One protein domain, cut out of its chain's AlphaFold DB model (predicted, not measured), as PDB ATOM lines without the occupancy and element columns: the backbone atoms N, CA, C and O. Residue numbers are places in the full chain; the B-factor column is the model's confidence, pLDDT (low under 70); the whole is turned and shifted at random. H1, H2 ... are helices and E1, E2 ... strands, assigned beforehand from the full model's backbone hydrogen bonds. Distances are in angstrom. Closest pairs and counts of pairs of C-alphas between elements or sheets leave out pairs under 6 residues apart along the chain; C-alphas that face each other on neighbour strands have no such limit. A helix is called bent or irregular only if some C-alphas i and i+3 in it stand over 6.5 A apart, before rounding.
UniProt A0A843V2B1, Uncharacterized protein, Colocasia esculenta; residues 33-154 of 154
ATOM      1  N   PHE A  33     -19.328 -36.266  17.415       85.62
ATOM      2  CA  PHE A  33     -18.050 -36.844  17.802       85.62
ATOM      3  C   PHE A  33     -17.575 -37.891  16.796       85.62
ATOM      4  O   PHE A  33     -18.336 -38.708  16.287       85.62
ATOM      5  N   SER A  34     -16.272 -37.890  16.529       82.38
ATOM      6  CA  SER A  34     -15.622 -38.814  15.599       82.38
ATOM      7  C   SER A  34     -14.295 -39.256  16.189       82.38
ATOM      8  O   SER A  34     -13.619 -38.457  16.832       82.38
ATOM      9  N   SER A  35     -13.891 -40.502  15.938       70.25
ATOM     10  CA  SER A  35     -12.601 -41.041  16.393       70.25
ATOM     11  C   SER A  35     -11.392 -40.308  15.802       70.25
ATOM     12  O   SER A  35     -10.273 -40.501  16.263       70.25
ATOM     13  N   LYS A  36     -11.609 -39.457  14.790       70.25
ATOM     14  CA  LYS A  36     -10.586 -38.609  14.165       70.25
ATOM     15  C   LYS A  36     -10.523 -37.189  14.737       70.25
ATOM     16  O   LYS A  36      -9.745 -36.386  14.229       70.25
ATOM     17  N   HIS A  37     -11.342 -36.842  15.736       68.88
ATOM     18  CA  HIS A  37     -11.252 -35.526  16.369       68.88
ATOM     19  C   HIS A  37      -9.918 -35.397  17.110       68.88
ATOM     20  O   HIS A  37      -9.732 -35.972  18.175       68.88
ATOM     21  N   LEU A  38      -9.010 -34.595  16.550       64.50
ATOM     22  CA  LEU A  38      -7.669 -34.347  17.094       64.50
ATOM     23  C   LEU A  38      -7.676 -33.602  18.439       64.50
ATOM     24  O   LEU A  38      -6.639 -33.499  19.084       64.50
ATOM     25  N   TYR A  39      -8.830 -33.067  18.840       72.69
ATOM     26  CA  TYR A  39      -8.985 -32.193  20.003       72.69
ATOM     27  C   TYR A  39      -9.624 -32.877  21.212       72.69
ATOM     28  O   TYR A  39      -9.833 -32.210  22.224       72.69
ATOM     29  N   ILE A  40      -9.973 -34.169  21.097       77.44
ATOM     30  CA  ILE A  40     -10.573 -34.948  22.180       77.44
ATOM     31  C   ILE A  40      -9.728 -36.184  22.466       77.44
ATOM     32  O   ILE A  40      -9.620 -37.077  21.629       77.44
ATOM     33  N   THR A  41      -9.185 -36.259  23.679       78.44
ATOM     34  CA  THR A  41      -8.470 -37.450  24.156       78.44
ATOM     35  C   THR A  41      -9.389 -38.286  25.031       78.44
ATOM     36  O   THR A  41      -9.952 -37.780  26.004       78.44
ATOM     37  N   PHE A  42      -9.511 -39.570  24.703       78.31
ATOM     38  CA  PHE A  42     -10.253 -40.552  25.487       78.31
ATOM     39  C   PHE A  42      -9.322 -41.258  26.474       78.31
ATOM     40  O   PHE A  42      -8.219 -41.659  26.104       78.31
ATOM     41  N   GLN A  43      -9.763 -41.425  27.720       78.12
ATOM     42  CA  GLN A  43      -9.082 -42.268  28.708       78.12
ATOM     43  C   GLN A  43     -10.030 -43.336  29.265       78.12
ATOM     44  O   GLN A  43     -11.253 -43.167  29.251       78.12
ATOM     45  N   GLY A  44      -9.446 -44.429  29.764       78.88
ATOM     46  CA  GLY A  44     -10.179 -45.609  30.212       78.88
ATOM     47  C   GLY A  44     -10.948 -46.254  29.061       78.88
ATOM     48  O   GLY A  44     -10.387 -46.460  27.987       78.88
ATOM     49  N   ASN A  45     -12.233 -46.543  29.252       76.75
ATOM     50  CA  ASN A  45     -13.042 -47.223  28.230       76.75
ATOM     51  C   ASN A  45     -13.766 -46.254  27.271       76.75
ATOM     52  O   ASN A  45     -14.637 -46.685  26.508       76.75
ATOM     53  N   ALA A  46     -13.460 -44.949  27.337       80.81
ATOM     54  CA  ALA A  46     -14.192 -43.922  26.605       80.81
ATOM     55  C   ALA A  46     -14.055 -44.111  25.106       80.81
ATOM     56  O   ALA A  46     -12.976 -44.383  24.586       80.81
ATOM     57  N   SER A  47     -15.182 -44.007  24.409       82.25
ATOM     58  CA  SER A  47     -15.239 -44.322  22.988       82.25
ATOM     59  C   SER A  47     -16.261 -43.467  22.260       82.25
ATOM     60  O   SER A  47     -17.214 -42.944  22.840       82.25
ATOM     61  N   VAL A  48     -16.061 -43.346  20.951       85.25
ATOM     62  CA  VAL A  48     -17.051 -42.754  20.057       85.25
ATOM     63  C   VAL A  48     -18.073 -43.825  19.695       85.25
ATOM     64  O   VAL A  48     -17.738 -44.844  19.091       85.25
ATOM     65  N   GLY A  49     -19.321 -43.593  20.089       81.00
ATOM     66  CA  GLY A  49     -20.466 -44.428  19.761       81.00
ATOM     67  C   GLY A  49     -21.061 -44.108  18.389       81.00
ATOM     68  O   GLY A  49     -20.778 -43.082  17.766       81.00
ATOM     69  N   GLY A  50     -21.945 -44.995  17.925       82.00
ATOM     70  CA  GLY A  50     -22.714 -44.779  16.700       82.00
ATOM     71  C   GLY A  50     -23.552 -43.497  16.760       82.00
ATOM     72  O   GLY A  50     -24.023 -43.098  17.823       82.00
ATOM     73  N   GLY A  51     -23.726 -42.838  15.613       83.25
ATOM     74  CA  GLY A  51     -24.416 -41.542  15.535       83.25
ATOM     75  C   GLY A  51     -23.562 -40.349  15.976       83.25
ATOM     76  O   GLY A  51     -24.048 -39.222  15.963       83.25
ATOM     77  N   GLY A  52     -22.292 -40.580  16.320       86.44
ATOM     78  CA  GLY A  52     -21.352 -39.525  16.669       86.44
ATOM     79  C   GLY A  52     -21.566 -38.970  18.067       86.44
ATOM     80  O   GLY A  52     -21.573 -37.759  18.270       86.44
ATOM     81  N   VAL A  53     -21.763 -39.871  19.025       87.38
ATOM     82  CA  VAL A  53     -21.876 -39.574  20.459       87.38
ATOM     83  C   VAL A  53     -20.619 -40.042  21.185       87.38
ATOM     84  O   VAL A  53     -19.935 -40.948  20.712       87.38
ATOM     85  N   ILE A  54     -20.325 -39.474  22.353       86.25
ATOM     86  CA  ILE A  54     -19.337 -40.056  23.267       86.25
ATOM     87  C   ILE A  54     -20.061 -41.005  24.213       86.25
ATOM     88  O   ILE A  54     -21.002 -40.615  24.902       86.25
ATOM     89  N   ASN A  55     -19.587 -42.244  24.273       86.06
ATOM     90  CA  ASN A  55     -19.950 -43.166  25.334       86.06
ATOM     91  C   ASN A  55     -18.975 -42.943  26.494       86.06
ATOM     92  O   ASN A  55     -17.793 -43.259  26.361       86.06
ATOM     93  N   LEU A  56     -19.485 -42.379  27.597       80.69
ATOM     94  CA  LEU A  56     -18.774 -42.213  28.875       80.69
ATOM     95  C   LEU A  56     -18.963 -43.404  29.822       80.69
ATOM     96  O   LEU A  56     -18.376 -43.440  30.886       80.69
ATOM     97  N   THR A  57     -19.759 -44.404  29.473       77.44
ATOM     98  CA  THR A  57     -19.746 -45.699  30.167       77.44
ATOM     99  C   THR A  57     -19.853 -46.809  29.127       77.44
ATOM    100  O   THR A  57     -20.364 -46.557  28.027       77.44
ATOM    101  N   PRO A  58     -19.389 -48.037  29.423       71.88
ATOM    102  CA  PRO A  58     -19.633 -49.173  28.548       71.88
ATOM    103  C   PRO A  58     -21.140 -49.350  28.317       71.88
ATOM    104  O   PRO A  58     -21.958 -49.112  29.205       71.88
ATOM    105  N   THR A  59     -21.518 -49.765  27.109       68.31
ATOM    106  CA  THR A  59     -22.921 -50.034  26.749       68.31
ATOM    107  C   THR A  59     -23.382 -51.437  27.161       68.31
ATOM    108  O   THR A  59     -24.558 -51.762  27.000       68.31
ATOM    109  N   GLN A  60     -22.470 -52.258  27.692       64.25
ATOM    110  CA  GLN A  60     -22.702 -53.606  28.210       64.25
ATOM    111  C   GLN A  60     -22.060 -53.737  29.593       64.25
ATOM    112  O   GLN A  60     -21.036 -53.107  29.861       64.25
ATOM    113  N   ILE A  61     -22.660 -54.550  30.466       59.91
ATOM    114  CA  ILE A  61     -22.104 -54.853  31.789       59.91
ATOM    115  C   ILE A  61     -21.100 -55.997  31.631       59.91
ATOM    116  O   ILE A  61     -21.387 -57.140  31.972       59.91
ATOM    117  N   ASP A  62     -19.922 -55.686  31.103       55.78
ATOM    118  CA  ASP A  62     -18.752 -56.531  31.314       55.78
ATOM    119  C   ASP A  62     -18.110 -56.026  32.604       55.78
ATOM    120  O   ASP A  62     -17.824 -54.836  32.707       55.78
ATOM    121  N   GLY A  63     -17.934 -56.889  33.609       51.25
ATOM    122  CA  GLY A  63     -17.604 -56.547  35.008       51.25
ATOM    123  C   GLY A  63     -16.364 -55.671  35.269       51.25
ATOM    124  O   GLY A  63     -16.049 -55.398  36.423       51.25
ATOM    125  N   ASN A  64     -15.693 -55.180  34.229       52.88
ATOM    126  CA  ASN A  64     -14.713 -54.105  34.277       52.88
ATOM    127  C   ASN A  64     -15.396 -52.751  34.013       52.88
ATOM    128  O   ASN A  64     -15.174 -52.119  32.976       52.88
ATOM    129  N   ASN A  65     -16.202 -52.288  34.975       51.47
ATOM    130  CA  ASN A  65     -16.724 -50.919  35.008       51.47
ATOM    131  C   ASN A  65     -15.569 -49.941  35.270       51.47
ATOM    132  O   ASN A  65     -15.320 -49.520  36.396       51.47
ATOM    133  N   GLN A  66     -14.808 -49.644  34.225       56.50
ATOM    134  CA  GLN A  66     -13.735 -48.660  34.255       56.50
ATOM    135  C   GLN A  66     -14.316 -47.256  34.058       56.50
ATOM    136  O   GLN A  66     -15.442 -47.111  33.584       56.50
ATOM    137  N   TYR A  67     -13.562 -46.225  34.438       61.62
ATOM    138  CA  TYR A  67     -13.951 -44.817  34.260       61.62
ATOM    139  C   TYR A  67     -13.607 -44.340  32.872       61.62
ATOM    140  O   TYR A  67     -12.772 -44.922  32.183       61.62
ATOM    141  N   LEU A  68     -14.268 -43.274  32.459       62.91
ATOM    142  CA  LEU A  68     -14.182 -42.754  31.114       62.91
ATOM    143  C   LEU A  68     -14.151 -41.237  31.212       62.91
ATOM    144  O   LEU A  68     -15.071 -40.627  31.752       62.91
ATOM    145  N   THR A  69     -13.104 -40.625  30.669       60.06
ATOM    146  CA  THR A  69     -13.061 -39.172  30.493       60.06
ATOM    147  C   THR A  69     -12.752 -38.830  29.046       60.06
ATOM    148  O   THR A  69     -11.999 -39.535  28.368       60.06
ATOM    149  N   SER A  70     -13.353 -37.739  28.584       56.84
ATOM    150  CA  SER A  70     -13.015 -37.059  27.342       56.84
ATOM    151  C   SER A  70     -12.432 -35.695  27.687       56.84
ATOM    152  O   SER A  70     -13.070 -34.913  28.394       56.84
ATOM    153  N   ARG A  71     -11.240 -35.398  27.177       66.81
ATOM    154  CA  ARG A  71     -10.536 -34.137  27.441       66.81
ATOM    155  C   ARG A  71     -10.512 -33.276  26.200       66.81
ATOM    156  O   ARG A  71     -10.117 -33.776  25.157       66.81
ATOM    157  N   VAL A  72     -10.863 -32.003  26.334       67.00
ATOM    158  CA  VAL A  72     -10.624 -30.998  25.291       67.00
ATOM    159  C   VAL A  72      -9.204 -30.446  25.446       67.00
ATOM    160  O   VAL A  72      -8.641 -30.487  26.543       67.00
ATOM    161  N   ASN A  73      -8.611 -29.960  24.353       69.12
ATOM    162  CA  ASN A  73      -7.303 -29.307  24.352       69.12
ATOM    163  C   ASN A  73      -7.107 -28.311  25.514       69.12
ATOM    164  O   ASN A  73      -8.057 -27.632  25.915       69.12
ATOM    165  N   PRO A  74      -5.862 -28.177  26.013       71.25
ATOM    166  CA  PRO A  74      -5.547 -27.224  27.064       71.25
ATOM    167  C   PRO A  74      -5.908 -25.808  26.642       71.25
ATOM    168  O   PRO A  74      -5.680 -25.401  25.501       71.25
ATOM    169  N   PHE A  75      -6.409 -25.043  27.601       72.44
ATOM    170  CA  PHE A  75      -6.661 -23.627  27.430       72.44
ATOM    171  C   PHE A  75      -6.153 -22.847  28.630       72.44
ATOM    172  O   PHE A  75      -6.012 -23.371  29.737       72.44
ATOM    173  N   HIS A  76      -5.842 -21.581  28.385       74.88
ATOM    174  CA  HIS A  76      -5.312 -20.701  29.404       74.88
ATOM    175  C   HIS A  76      -6.470 -20.145  30.240       74.88
ATOM    176  O   HIS A  76      -7.184 -19.256  29.790       74.88
ATOM    177  N   LEU A  77      -6.686 -20.699  31.438       74.19
ATOM    178  CA  LEU A  77      -7.792 -20.279  32.308       74.19
ATOM    179  C   LEU A  77      -7.504 -18.946  33.020       74.19
ATOM    180  O   LEU A  77      -8.425 -18.167  33.247       74.19
ATOM    181  N   TRP A  78      -6.246 -18.690  33.394       72.94
ATOM    182  CA  TRP A  78      -5.848 -17.495  34.141       72.94
ATOM    183  C   TRP A  78      -4.338 -17.223  34.041       72.94
ATOM    184  O   TRP A  78      -3.555 -18.157  34.196       72.94
ATOM    185  N   ASP A  79      -3.952 -15.951  33.873       68.25
ATOM    186  CA  ASP A  79      -2.562 -15.469  33.896       68.25
ATOM    187  C   ASP A  79      -2.446 -14.166  34.702       68.25
ATOM    188  O   ASP A  79      -3.017 -13.141  34.324       68.25
ATOM    189  N   ASN A  80      -1.640 -14.179  35.769       62.97
ATOM    190  CA  ASN A  80      -1.417 -13.014  36.626       62.97
ATOM    191  C   ASN A  80      -0.787 -11.813  35.895       62.97
ATOM    192  O   ASN A  80      -1.031 -10.669  36.292       62.97
ATOM    193  N   ILE A  81      -0.006 -12.046  34.834       61.88
ATOM    194  CA  ILE A  81       0.704 -11.001  34.090       61.88
ATOM    195  C   ILE A  81      -0.299 -10.184  33.271       61.88
ATOM    196  O   ILE A  81      -0.258  -8.947  33.276       61.88
ATOM    197  N   THR A  82      -1.228 -10.860  32.594       59.06
ATOM    198  CA  THR A  82      -2.229 -10.230  31.722       59.06
ATOM    199  C   THR A  82      -3.484  -9.760  32.455       59.06
ATOM    200  O   THR A  82      -4.026  -8.725  32.058       59.06
ATOM    201  N   THR A  83      -3.913 -10.395  33.551       55.84
ATOM    202  CA  THR A  83      -5.097  -9.937  34.308       55.84
ATOM    203  C   THR A  83      -4.799  -8.838  35.330       55.84
ATOM    204  O   THR A  83      -5.703  -8.088  35.709       55.84
ATOM    205  N   GLY A  84      -3.552  -8.725  35.810       57.09
ATOM    206  CA  GLY A  84      -3.260  -7.950  37.022       57.09
ATOM    207  C   GLY A  84      -4.161  -8.379  38.195       57.09
ATOM    208  O   GLY A  84      -4.753  -9.457  38.173       57.09
ATOM    209  N   ASN A  85      -4.341  -7.514  39.197       56.72
ATOM    210  CA  ASN A  85      -5.298  -7.741  40.297       56.72
ATOM    211  C   ASN A  85      -6.782  -7.600  39.879       56.72
ATOM    212  O   ASN A  85      -7.646  -7.568  40.750       56.72
ATOM    213  N   SER A  86      -7.093  -7.436  38.582       59.22
ATOM    214  CA  SER A  86      -8.369  -6.830  38.157       59.22
ATOM    215  C   SER A  86      -9.077  -7.495  36.971       59.22
ATOM    216  O   SER A  86      -9.911  -6.833  36.357       59.22
ATOM    217  N   ILE A  87      -8.805  -8.762  36.624       62.00
ATOM    218  CA  ILE A  87      -9.645  -9.487  35.650       62.00
ATOM    219  C   ILE A  87     -10.041 -10.879  36.149       62.00
ATOM    220  O   ILE A  87      -9.210 -11.721  36.487       62.00
ATOM    221  N   LEU A  88     -11.362 -11.047  36.144       68.00
ATOM    222  CA  LEU A  88     -12.174 -12.233  36.354       68.00
ATOM    223  C   LEU A  88     -12.106 -13.091  35.083       68.00
ATOM    224  O   LEU A  88     -12.489 -12.617  34.012       68.00
ATOM    225  N   SER A  89     -11.609 -14.322  35.171       70.62
ATOM    226  CA  SER A  89     -11.850 -15.304  34.117       70.62
ATOM    227  C   SER A  89     -13.267 -15.847  34.260       70.62
ATOM    228  O   SER A  89     -13.747 -16.080  35.367       70.62
ATOM    229  N   ASP A  90     -13.941 -16.024  33.130       78.94
ATOM    230  CA  ASP A  90     -15.250 -16.660  33.065       78.94
ATOM    231  C   ASP A  90     -15.212 -17.762  32.012       78.94
ATOM    232  O   ASP A  90     -14.487 -17.675  31.016       78.94
ATOM    233  N   PHE A  91     -15.989 -18.810  32.243       84.31
ATOM    234  CA  PHE A  91     -16.203 -19.857  31.265       84.31
ATOM    235  C   PHE A  91     -17.660 -20.291  31.308       84.31
ATOM    236  O   PHE A  91     -18.254 -20.502  32.362       84.31
ATOM    237  N   THR A  92     -18.230 -20.487  30.125       87.75
ATOM    238  CA  THR A  92     -19.552 -21.082  29.971       87.75
ATOM    239  C   THR A  92     -19.401 -22.372  29.187       87.75
ATOM    240  O   THR A  92     -18.869 -22.375  28.080       87.75
ATOM    241  N   THR A  93     -19.890 -23.471  29.754       87.88
ATOM    242  CA  THR A  93     -19.966 -24.766  29.076       87.88
ATOM    243  C   THR A  93     -21.420 -25.193  28.945       87.88
ATOM    244  O   THR A  93     -22.238 -24.968  29.838       87.88
ATOM    245  N   ARG A  94     -21.759 -25.800  27.808       92.56
ATOM    246  CA  ARG A  94     -23.069 -26.396  27.560       92.56
ATOM    247  C   ARG A  94     -22.842 -27.766  26.956       92.56
ATOM    248  O   ARG A  94     -22.214 -27.884  25.911       92.56
ATOM    249  N   PHE A  95     -23.377 -28.789  27.603       89.12
ATOM    250  CA  PHE A  95     -23.346 -30.153  27.100       89.12
ATOM    251  C   PHE A  95     -24.737 -30.769  27.204       89.12
ATOM    252  O   PHE A  95     -25.538 -30.412  28.065       89.12
ATOM    253  N   SER A  96     -25.025 -31.689  26.291       90.62
ATOM    254  CA  SER A  96     -26.231 -32.512  26.315       90.62
ATOM    255  C   SER A  96     -25.818 -33.957  26.523       90.62
ATOM    256  O   SER A  96     -24.846 -34.415  25.924       90.62
ATOM    257  N   PHE A  97     -26.549 -34.677  27.364       88.69
ATOM    258  CA  PHE A  97     -26.242 -36.064  27.688       88.69
ATOM    259  C   PHE A  97     -27.516 -36.894  27.778       88.69
ATOM    260  O   PHE A  97     -28.614 -36.370  27.976       88.69
ATOM    261  N   VAL A  98     -27.360 -38.207  27.629       87.81
ATOM    262  CA  VAL A  98     -28.448 -39.170  27.784       87.81
ATOM    263  C   VAL A  98     -27.977 -40.280  28.709       87.81
ATOM    264  O   VAL A  98     -27.012 -40.975  28.399       87.81
ATOM    265  N   VAL A  99     -28.695 -40.482  29.811       84.12
ATOM    266  CA  VAL A  99     -28.510 -41.645  30.684       84.12
ATOM    267  C   VAL A  99     -29.499 -42.720  30.254       84.12
ATOM    268  O   VAL A  99     -30.710 -42.497  30.255       84.12
ATOM    269  N   ARG A 100     -28.990 -43.890  29.861       81.56
ATOM    270  CA  ARG A 100     -29.809 -45.067  29.548       81.56
ATOM    271  C   ARG A 100     -29.418 -46.215  30.458       81.56
ATOM    272  O   ARG A 100     -28.251 -46.582  30.520       81.56
ATOM    273  N   LEU A 101     -30.413 -46.796  31.115       79.00
ATOM    274  CA  LEU A 101     -30.244 -48.028  31.875       79.00
ATOM    275  C   LEU A 101     -30.093 -49.207  30.914       79.00
ATOM    276  O   LEU A 101     -30.790 -49.285  29.897       79.00
ATOM    277  N   VAL A 102     -29.218 -50.146  31.265       76.06
ATOM    278  CA  VAL A 102     -29.098 -51.411  30.537       76.06
ATOM    279  C   VAL A 102     -30.401 -52.204  30.720       76.06
ATOM    280  O   VAL A 102     -30.882 -52.341  31.854       76.06
ATOM    281  N   PRO A 103     -31.013 -52.729  29.638       76.50
ATOM    282  CA  PRO A 103     -32.204 -53.564  29.743       76.50
ATOM    283  C   PRO A 103     -31.997 -54.714  30.738       76.50
ATOM    284  O   PRO A 103     -30.989 -55.408  30.690       76.50
ATOM    285  N   GLY A 104     -32.945 -54.902  31.659       77.00
ATOM    286  CA  GLY A 104     -32.856 -55.918  32.720       77.00
ATOM    287  C   GLY A 104     -32.241 -55.431  34.040       77.00
ATOM    288  O   GLY A 104     -32.477 -56.054  35.068       77.00
ATOM    289  N   TYR A 105     -31.571 -54.274  34.060       73.06
ATOM    290  CA  TYR A 105     -30.900 -53.722  35.249       73.06
ATOM    291  C   TYR A 105     -31.591 -52.459  35.784       73.06
ATOM    292  O   TYR A 105     -30.952 -51.505  36.213       73.06
ATOM    293  N   LYS A 106     -32.932 -52.448  35.788       69.25
ATOM    294  CA  LYS A 106     -33.743 -51.274  36.174       69.25
ATOM    295  C   LYS A 106     -33.536 -50.805  37.621       69.25
ATOM    296  O   LYS A 106     -33.826 -49.653  37.917       69.25
ATOM    297  N   ASN A 107     -33.039 -51.682  38.495       71.12
ATOM    298  CA  ASN A 107     -32.824 -51.396  39.917       71.12
ATOM    299  C   ASN A 107     -31.385 -50.959  40.237       71.12
ATOM    300  O   ASN A 107     -31.091 -50.642  41.385       71.12
ATOM    301  N   TYR A 108     -30.489 -50.955  39.246       68.38
ATOM    302  CA  TYR A 108     -29.107 -50.517  39.405       68.38
ATOM    303  C   TYR A 108     -28.981 -49.121  38.808       68.38
ATOM    304  O   TYR A 108     -28.819 -48.952  37.601       68.38
ATOM    305  N   THR A 109     -29.131 -48.116  39.665       67.88
ATOM    306  CA  THR A 109     -29.002 -46.710  39.288       67.88
ATOM    307  C   THR A 109     -27.722 -46.149  39.880       67.88
ATOM    308  O   THR A 109     -27.538 -46.185  41.094       67.88
ATOM    309  N   GLY A 110     -26.861 -45.623  39.022       71.62
ATOM    310  CA  GLY A 110     -25.593 -45.019  39.400       71.62
ATOM    311  C   GLY A 110     -24.620 -45.009  38.217       71.62
ATOM    312  O   GLY A 110     -24.872 -45.655  37.202       71.62
ATOM    313  N   ASP A 111     -23.531 -44.252  38.280       78.19
ATOM    314  CA  ASP A 111     -23.148 -43.374  39.399       78.19
ATOM    315  C   ASP A 111     -23.292 -41.882  39.073       78.19
ATOM    316  O   ASP A 111     -23.584 -41.088  39.962       78.19
ATOM    317  N   GLY A 112     -23.182 -41.501  37.799       82.06
ATOM    318  CA  GLY A 112     -23.404 -40.131  37.344       82.06
ATOM    319  C   GLY A 112     -22.432 -39.697  36.252       82.06
ATOM    320  O   GLY A 112     -21.769 -40.516  35.618       82.06
ATOM    321  N   MET A 113     -22.366 -38.386  36.037       85.38
ATOM    322  CA  MET A 113     -21.445 -37.720  35.119       85.38
ATOM    323  C   MET A 113     -21.079 -36.364  35.719       85.38
ATOM    324  O   MET A 113     -21.936 -35.717  36.317       85.38
ATOM    325  N   ALA A 114     -19.837 -35.931  35.522       85.69
ATOM    326  CA  ALA A 114     -19.354 -34.633  35.972       85.69
ATOM    327  C   ALA A 114     -18.661 -33.882  34.832       85.69
ATOM    328  O   ALA A 114     -18.021 -34.488  33.967       85.69
ATOM    329  N   PHE A 115     -18.754 -32.555  34.873       86.38
ATOM    330  CA  PHE A 115     -17.851 -31.671  34.145       86.38
ATOM    331  C   PHE A 115     -16.793 -31.176  35.131       86.38
ATOM    332  O   PHE A 115     -17.117 -30.737  36.232       86.38
ATOM    333  N   PHE A 116     -15.524 -31.244  34.748       84.75
ATOM    334  CA  PHE A 116     -14.434 -30.851  35.633       84.75
ATOM    335  C   PHE A 116     -13.328 -30.136  34.867       84.75
ATOM    336  O   PHE A 116     -13.111 -30.368  33.675       84.75
ATOM    337  N   LEU A 117     -12.611 -29.277  35.585       83.94
ATOM    338  CA  LEU A 117     -11.368 -28.676  35.125       83.94
ATOM    339  C   LEU A 117     -10.212 -29.367  35.842       83.94
ATOM    340  O   LEU A 117     -10.232 -29.533  37.062       83.94
ATOM    341  N   ALA A 118      -9.198 -29.765  35.083       79.31
ATOM    342  CA  ALA A 118      -7.991 -30.367  35.625       79.31
ATOM    343  C   ALA A 118      -6.752 -29.786  34.952       79.31
ATOM    344  O   ALA A 118      -6.808 -29.273  33.833       79.31
ATOM    345  N   LEU A 119      -5.617 -29.899  35.642       79.38
ATOM    346  CA  LEU A 119      -4.325 -29.519  35.086       79.38
ATOM    347  C   LEU A 119      -4.059 -30.284  33.788       79.38
ATOM    348  O   LEU A 119      -4.398 -31.468  33.659       79.38
ATOM    349  N   TYR A 120      -3.432 -29.600  32.832       74.81
ATOM    350  CA  TYR A 120      -2.989 -30.232  31.598       74.81
ATOM    351  C   TYR A 120      -2.042 -31.396  31.916       74.81
ATOM    352  O   TYR A 120      -1.143 -31.260  32.740       74.81
ATOM    353  N   GLY A 121      -2.271 -32.546  31.280       72.75
ATOM    354  CA  GLY A 121      -1.510 -33.768  31.548       72.75
ATOM    355  C   GLY A 121      -1.890 -34.501  32.837       72.75
ATOM    356  O   GLY A 121      -1.214 -35.456  33.194       72.75
ATOM    357  N   SER A 122      -2.955 -34.098  33.543       74.56
ATOM    358  CA  SER A 122      -3.571 -34.991  34.536       74.56
ATOM    359  C   SER A 122      -4.002 -36.297  33.863       74.56
ATOM    360  O   SER A 122      -4.325 -36.293  32.681       74.56
ATOM    361  N   ASP A 123      -4.088 -37.388  34.608       75.00
ATOM    362  CA  ASP A 123      -4.641 -38.661  34.138       75.00
ATOM    363  C   ASP A 123      -5.714 -39.140  35.113       75.00
ATOM    364  O   ASP A 123      -5.793 -38.647  36.242       75.00
ATOM    365  N   ILE A 124      -6.571 -40.066  34.672       71.38
ATOM    366  CA  ILE A 124      -7.516 -40.731  35.575       71.38
ATOM    367  C   ILE A 124      -6.728 -41.342  36.755       71.38
ATOM    368  O   ILE A 124      -5.756 -42.072  36.527       71.38
ATOM    369  N   PRO A 125      -7.153 -41.103  38.009       73.50
ATOM    370  CA  PRO A 125      -6.546 -41.727  39.179       73.50
ATOM    371  C   PRO A 125      -6.597 -43.271  39.114       73.50
ATOM    372  O   PRO A 125      -7.621 -43.866  38.776       73.50
ATOM    373  N   THR A 126      -5.478 -43.939  39.421       67.50
ATOM    374  CA  THR A 126      -5.324 -45.398  39.251       67.50
ATOM    375  C   THR A 126      -6.277 -46.225  40.121       67.50
ATOM    376  O   THR A 126      -6.420 -45.981  41.316       67.50
ATOM    377  N   ASN A 127      -6.851 -47.275  39.525       58.12
ATOM    378  CA  ASN A 127      -7.485 -48.467  40.121       58.12
ATOM    379  C   ASN A 127      -8.637 -48.266  41.134       58.12
ATOM    380  O   ASN A 127      -9.308 -49.242  41.454       58.12
ATOM    381  N   SER A 128      -8.897 -47.048  41.620       59.62
ATOM    382  CA  SER A 128      -9.764 -46.807  42.787       59.62
ATOM    383  C   SER A 128     -10.797 -45.700  42.574       59.62
ATOM    384  O   SER A 128     -11.458 -45.301  43.525       59.62
ATOM    385  N   SER A 129     -10.977 -45.193  41.354       72.50
ATOM    386  CA  SER A 129     -11.924 -44.100  41.090       72.50
ATOM    387  C   SER A 129     -13.351 -44.556  40.739       72.50
ATOM    388  O   SER A 129     -14.002 -43.957  39.883       72.50
ATOM    389  N   THR A 130     -13.836 -45.631  41.386       74.81
ATOM    390  CA  THR A 130     -15.085 -46.346  41.037       74.81
ATOM    391  C   THR A 130     -16.363 -45.691  41.464       74.81
ATOM    392  O   THR A 130     -16.430 -45.003  42.479       74.81
ATOM    393  N   GLY A 131     -17.389 -45.977  40.665       77.50
ATOM    394  CA  GLY A 131     -18.758 -45.593  40.907       77.50
ATOM    395  C   GLY A 131     -18.892 -44.113  41.232       77.50
ATOM    396  O   GLY A 131     -18.509 -43.271  40.422       77.50
ATOM    397  N   GLY A 132     -19.393 -43.798  42.428       78.00
ATOM    398  CA  GLY A 132     -19.646 -42.433  42.906       78.00
ATOM    399  C   GLY A 132     -18.444 -41.479  42.897       78.00
ATOM    400  O   GLY A 132     -18.615 -40.290  43.141       78.00
ATOM    401  N   ARG A 133     -17.233 -41.962  42.599       80.38
ATOM    402  CA  ARG A 133     -16.033 -41.129  42.403       80.38
ATOM    403  C   ARG A 133     -15.896 -40.584  40.983       80.38
ATOM    404  O   ARG A 133     -15.040 -39.732  40.759       80.38
ATOM    405  N   LEU A 134     -16.713 -41.066  40.044       81.38
ATOM    406  CA  LEU A 134     -16.852 -40.562  38.673       81.38
ATOM    407  C   LEU A 134     -15.539 -40.503  37.866       81.38
ATOM    408  O   LEU A 134     -15.445 -39.747  36.902       81.38
ATOM    409  N   GLY A 135     -14.508 -41.272  38.239       80.06
ATOM    410  CA  GLY A 135     -13.189 -41.180  37.605       80.06
ATOM    411  C   GLY A 135     -12.344 -39.968  38.020       80.06
ATOM    412  O   GLY A 135     -11.364 -39.670  37.340       80.06
ATOM    413  N   LEU A 136     -12.719 -39.255  39.091       80.12
ATOM    414  CA  LEU A 136     -12.099 -37.991  39.514       80.12
ATOM    415  C   LEU A 136     -11.190 -38.114  40.744       80.12
ATOM    416  O   LEU A 136     -10.250 -37.335  40.889       80.12
ATOM    417  N   PHE A 137     -11.455 -39.078  41.631       77.56
ATOM    418  CA  PHE A 137     -10.775 -39.192  42.929       77.56
ATOM    419  C   PHE A 137     -10.336 -40.627  43.235       77.56
ATOM    420  O   PHE A 137     -11.034 -41.571  42.877       77.56
ATOM    421  N   ASN A 138      -9.208 -40.789  43.930       74.88
ATOM    422  CA  ASN A 138      -8.744 -42.071  44.468       74.88
ATOM    423  C   ASN A 138      -9.074 -42.210  45.959       74.88
ATOM    424  O   ASN A 138      -9.236 -41.215  46.658       74.88
ATOM    425  N   ASP A 139      -9.074 -43.449  46.457       65.81
ATOM    426  CA  ASP A 139      -9.238 -43.771  47.885       65.81
ATOM    427  C   ASP A 139      -8.080 -43.317  48.777       65.81
ATOM    428  O   ASP A 139      -8.212 -43.225  49.999       65.81
ATOM    429  N   LEU A 140      -6.921 -43.040  48.181       58.22
ATOM    430  CA  LEU A 140      -5.715 -42.720  48.924       58.22
ATOM    431  C   LEU A 140      -5.679 -41.231  49.265       58.22
ATOM    432  O   LEU A 140      -5.172 -40.407  48.506       58.22
ATOM    433  N   HIS A 141      -6.140 -40.905  50.470       51.31
ATOM    434  CA  HIS A 141      -5.685 -39.715  51.177       51.31
ATOM    435  C   HIS A 141      -4.232 -39.927  51.638       51.31
ATOM    436  O   HIS A 141      -3.956 -40.153  52.815       51.31
ATOM    437  N   THR A 142      -3.272 -39.842  50.722       42.97
ATOM    438  CA  THR A 142      -1.919 -39.423  51.095       42.97
ATOM    439  C   THR A 142      -1.829 -37.953  50.746       42.97
ATOM    440  O   THR A 142      -1.874 -37.608  49.571       42.97
ATOM    441  N   SER A 143      -1.825 -37.134  51.801       42.72
ATOM    442  CA  SER A 143      -1.592 -35.685  51.855       42.72
ATOM    443  C   SER A 143      -1.225 -35.026  50.518       42.72
ATOM    444  O   SER A 143      -0.243 -35.462  49.907       42.72
ATOM    445  N   PRO A 144      -1.906 -33.939  50.097       43.00
ATOM    446  CA  PRO A 144      -1.474 -33.199  48.921       43.00
ATOM    447  C   PRO A 144       0.001 -32.831  49.097       43.00
ATOM    448  O   PRO A 144       0.382 -32.217  50.095       43.00
ATOM    449  N   LEU A 145       0.837 -33.245  48.142       44.53
ATOM    450  CA  LEU A 145       2.165 -32.661  48.012       44.53
ATOM    451  C   LEU A 145       1.971 -31.137  47.943       44.53
ATOM    452  O   LEU A 145       1.052 -30.684  47.248       44.53
ATOM    453  N   PRO A 146       2.778 -30.342  48.666       34.50
ATOM    454  CA  PRO A 146       2.653 -28.893  48.634       34.50
ATOM    455  C   PRO A 146       2.783 -28.421  47.180       34.50
ATOM    456  O   PRO A 146       3.846 -28.554  46.577       34.50
ATOM    457  N   GLY A 147       1.678 -27.935  46.606       44.25
ATOM    458  CA  GLY A 147       1.608 -27.463  45.218       44.25
ATOM    459  C   GLY A 147       0.528 -28.093  44.328       44.25
ATOM    460  O   GLY A 147       0.345 -27.609  43.214       44.25
ATOM    461  N   ILE A 148      -0.213 -29.117  44.775       43.56
ATOM    462  CA  ILE A 148      -1.336 -29.657  43.983       43.56
ATOM    463  C   ILE A 148      -2.605 -28.824  44.236       43.56
ATOM    464  O   ILE A 148      -3.175 -28.835  45.324       43.56
ATOM    465  N   ILE A 149      -2.999 -28.069  43.210       42.50
ATOM    466  CA  ILE A 149      -4.181 -27.194  43.131       42.50
ATOM    467  C   ILE A 149      -5.471 -28.040  43.222       42.50
ATOM    468  O   ILE A 149      -5.485 -29.154  42.696       42.50
ATOM    469  N   PRO A 150      -6.556 -27.553  43.861       41.94
ATOM    470  CA  PRO A 150      -7.809 -28.299  43.977       41.94
ATOM    471  C   PRO A 150      -8.413 -28.635  42.608       41.94
ATOM    472  O   PRO A 150      -8.626 -27.758  41.771       41.94
ATOM    473  N   THR A 151      -8.745 -29.909  42.413       45.47
ATOM    474  CA  THR A 151      -9.610 -30.372  41.323       45.47
ATOM    475  C   THR A 151     -11.043 -29.949  41.640       45.47
ATOM    476  O   THR A 151     -11.654 -30.491  42.561       45.47
ATOM    477  N   LEU A 152     -11.580 -28.970  40.909       38.62
ATOM    478  CA  LEU A 152     -12.994 -28.605  41.001       38.62
ATOM    479  C   LEU A 152     -13.804 -29.529  40.087       38.62
ATOM    480  O   LEU A 152     -13.696 -29.463  38.860       38.62
ATOM    481  N   ALA A 153     -14.612 -30.379  40.710       42.00
ATOM    482  CA  ALA A 153     -15.677 -31.133  40.071       42.00
ATOM    483  C   ALA A 153     -17.007 -30.475  40.452       42.00
ATOM    484  O   ALA A 153     -17.237 -30.243  41.642       42.00
ATOM    485  N   ILE A 154     -17.838 -30.140  39.463       39.41
ATOM    486  CA  ILE A 154     -19.216 -29.668  39.671       39.41
ATOM    487  C   ILE A 154     -20.167 -30.786  39.255       39.41
ATOM    488  O   ILE A 154     -19.926 -31.387  38.177       39.41
TER     489      ILE A 154
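Overview. This is residues 33 to 154 of the 154 residues of an uncharacterized protein of Colocasia esculenta (UniProt A0A843V2B1). With little regular structure, this is a loose body of loops holding two small strand pairs, E1 with E4 and the hairpin E2 with E3; the short helix H1 sticks out at one end of the longest axis, and loop residues 141 to 147 also stick out. The printed part has 122 residues, 23 in named elements ordered E1, E2, E3, E4, H1, class mixed, both sheets antiparallel. It is loose, radius of gyration of the C-alphas 17.0 A, spanning 56 by 37 by 24 A.

Along the chain. E1, residues 40 to 44, begins at C-alpha 40 (-10.573, -34.948, 22.180) and is 13.4 A long. E2 is residues 47 to 49, 6.1 A; E3, 53 to 55, 6.4 A; E4, 68 to 72, 13.6 A. H1, residues 80 to 86, 9.4 A, ends at C-alpha 86 (-8.369, -6.830, 38.157).

Arrangement. E1 and E4 are antiparallel at 160 degrees; N 41 and O 71 are within hydrogen-bond range, 3.0 A. In the E2 and E3 hairpin, N 49 and O 53 are 2.8 A apart. H1 is irregular, C-alphas 82 and 85 being 9.4 A apart; 1 of 3 O i to N i+4 and 1 of 4 O i to N i+3 pairs are within range. H1 is apart from E1, E2 and E3.

Size, cuts and confidence. The printed part has no cut; the link E3 to E4 is long. Mean pLDDT of the printed part is 70.2; 49 residues are under 70, among them 139 to 154.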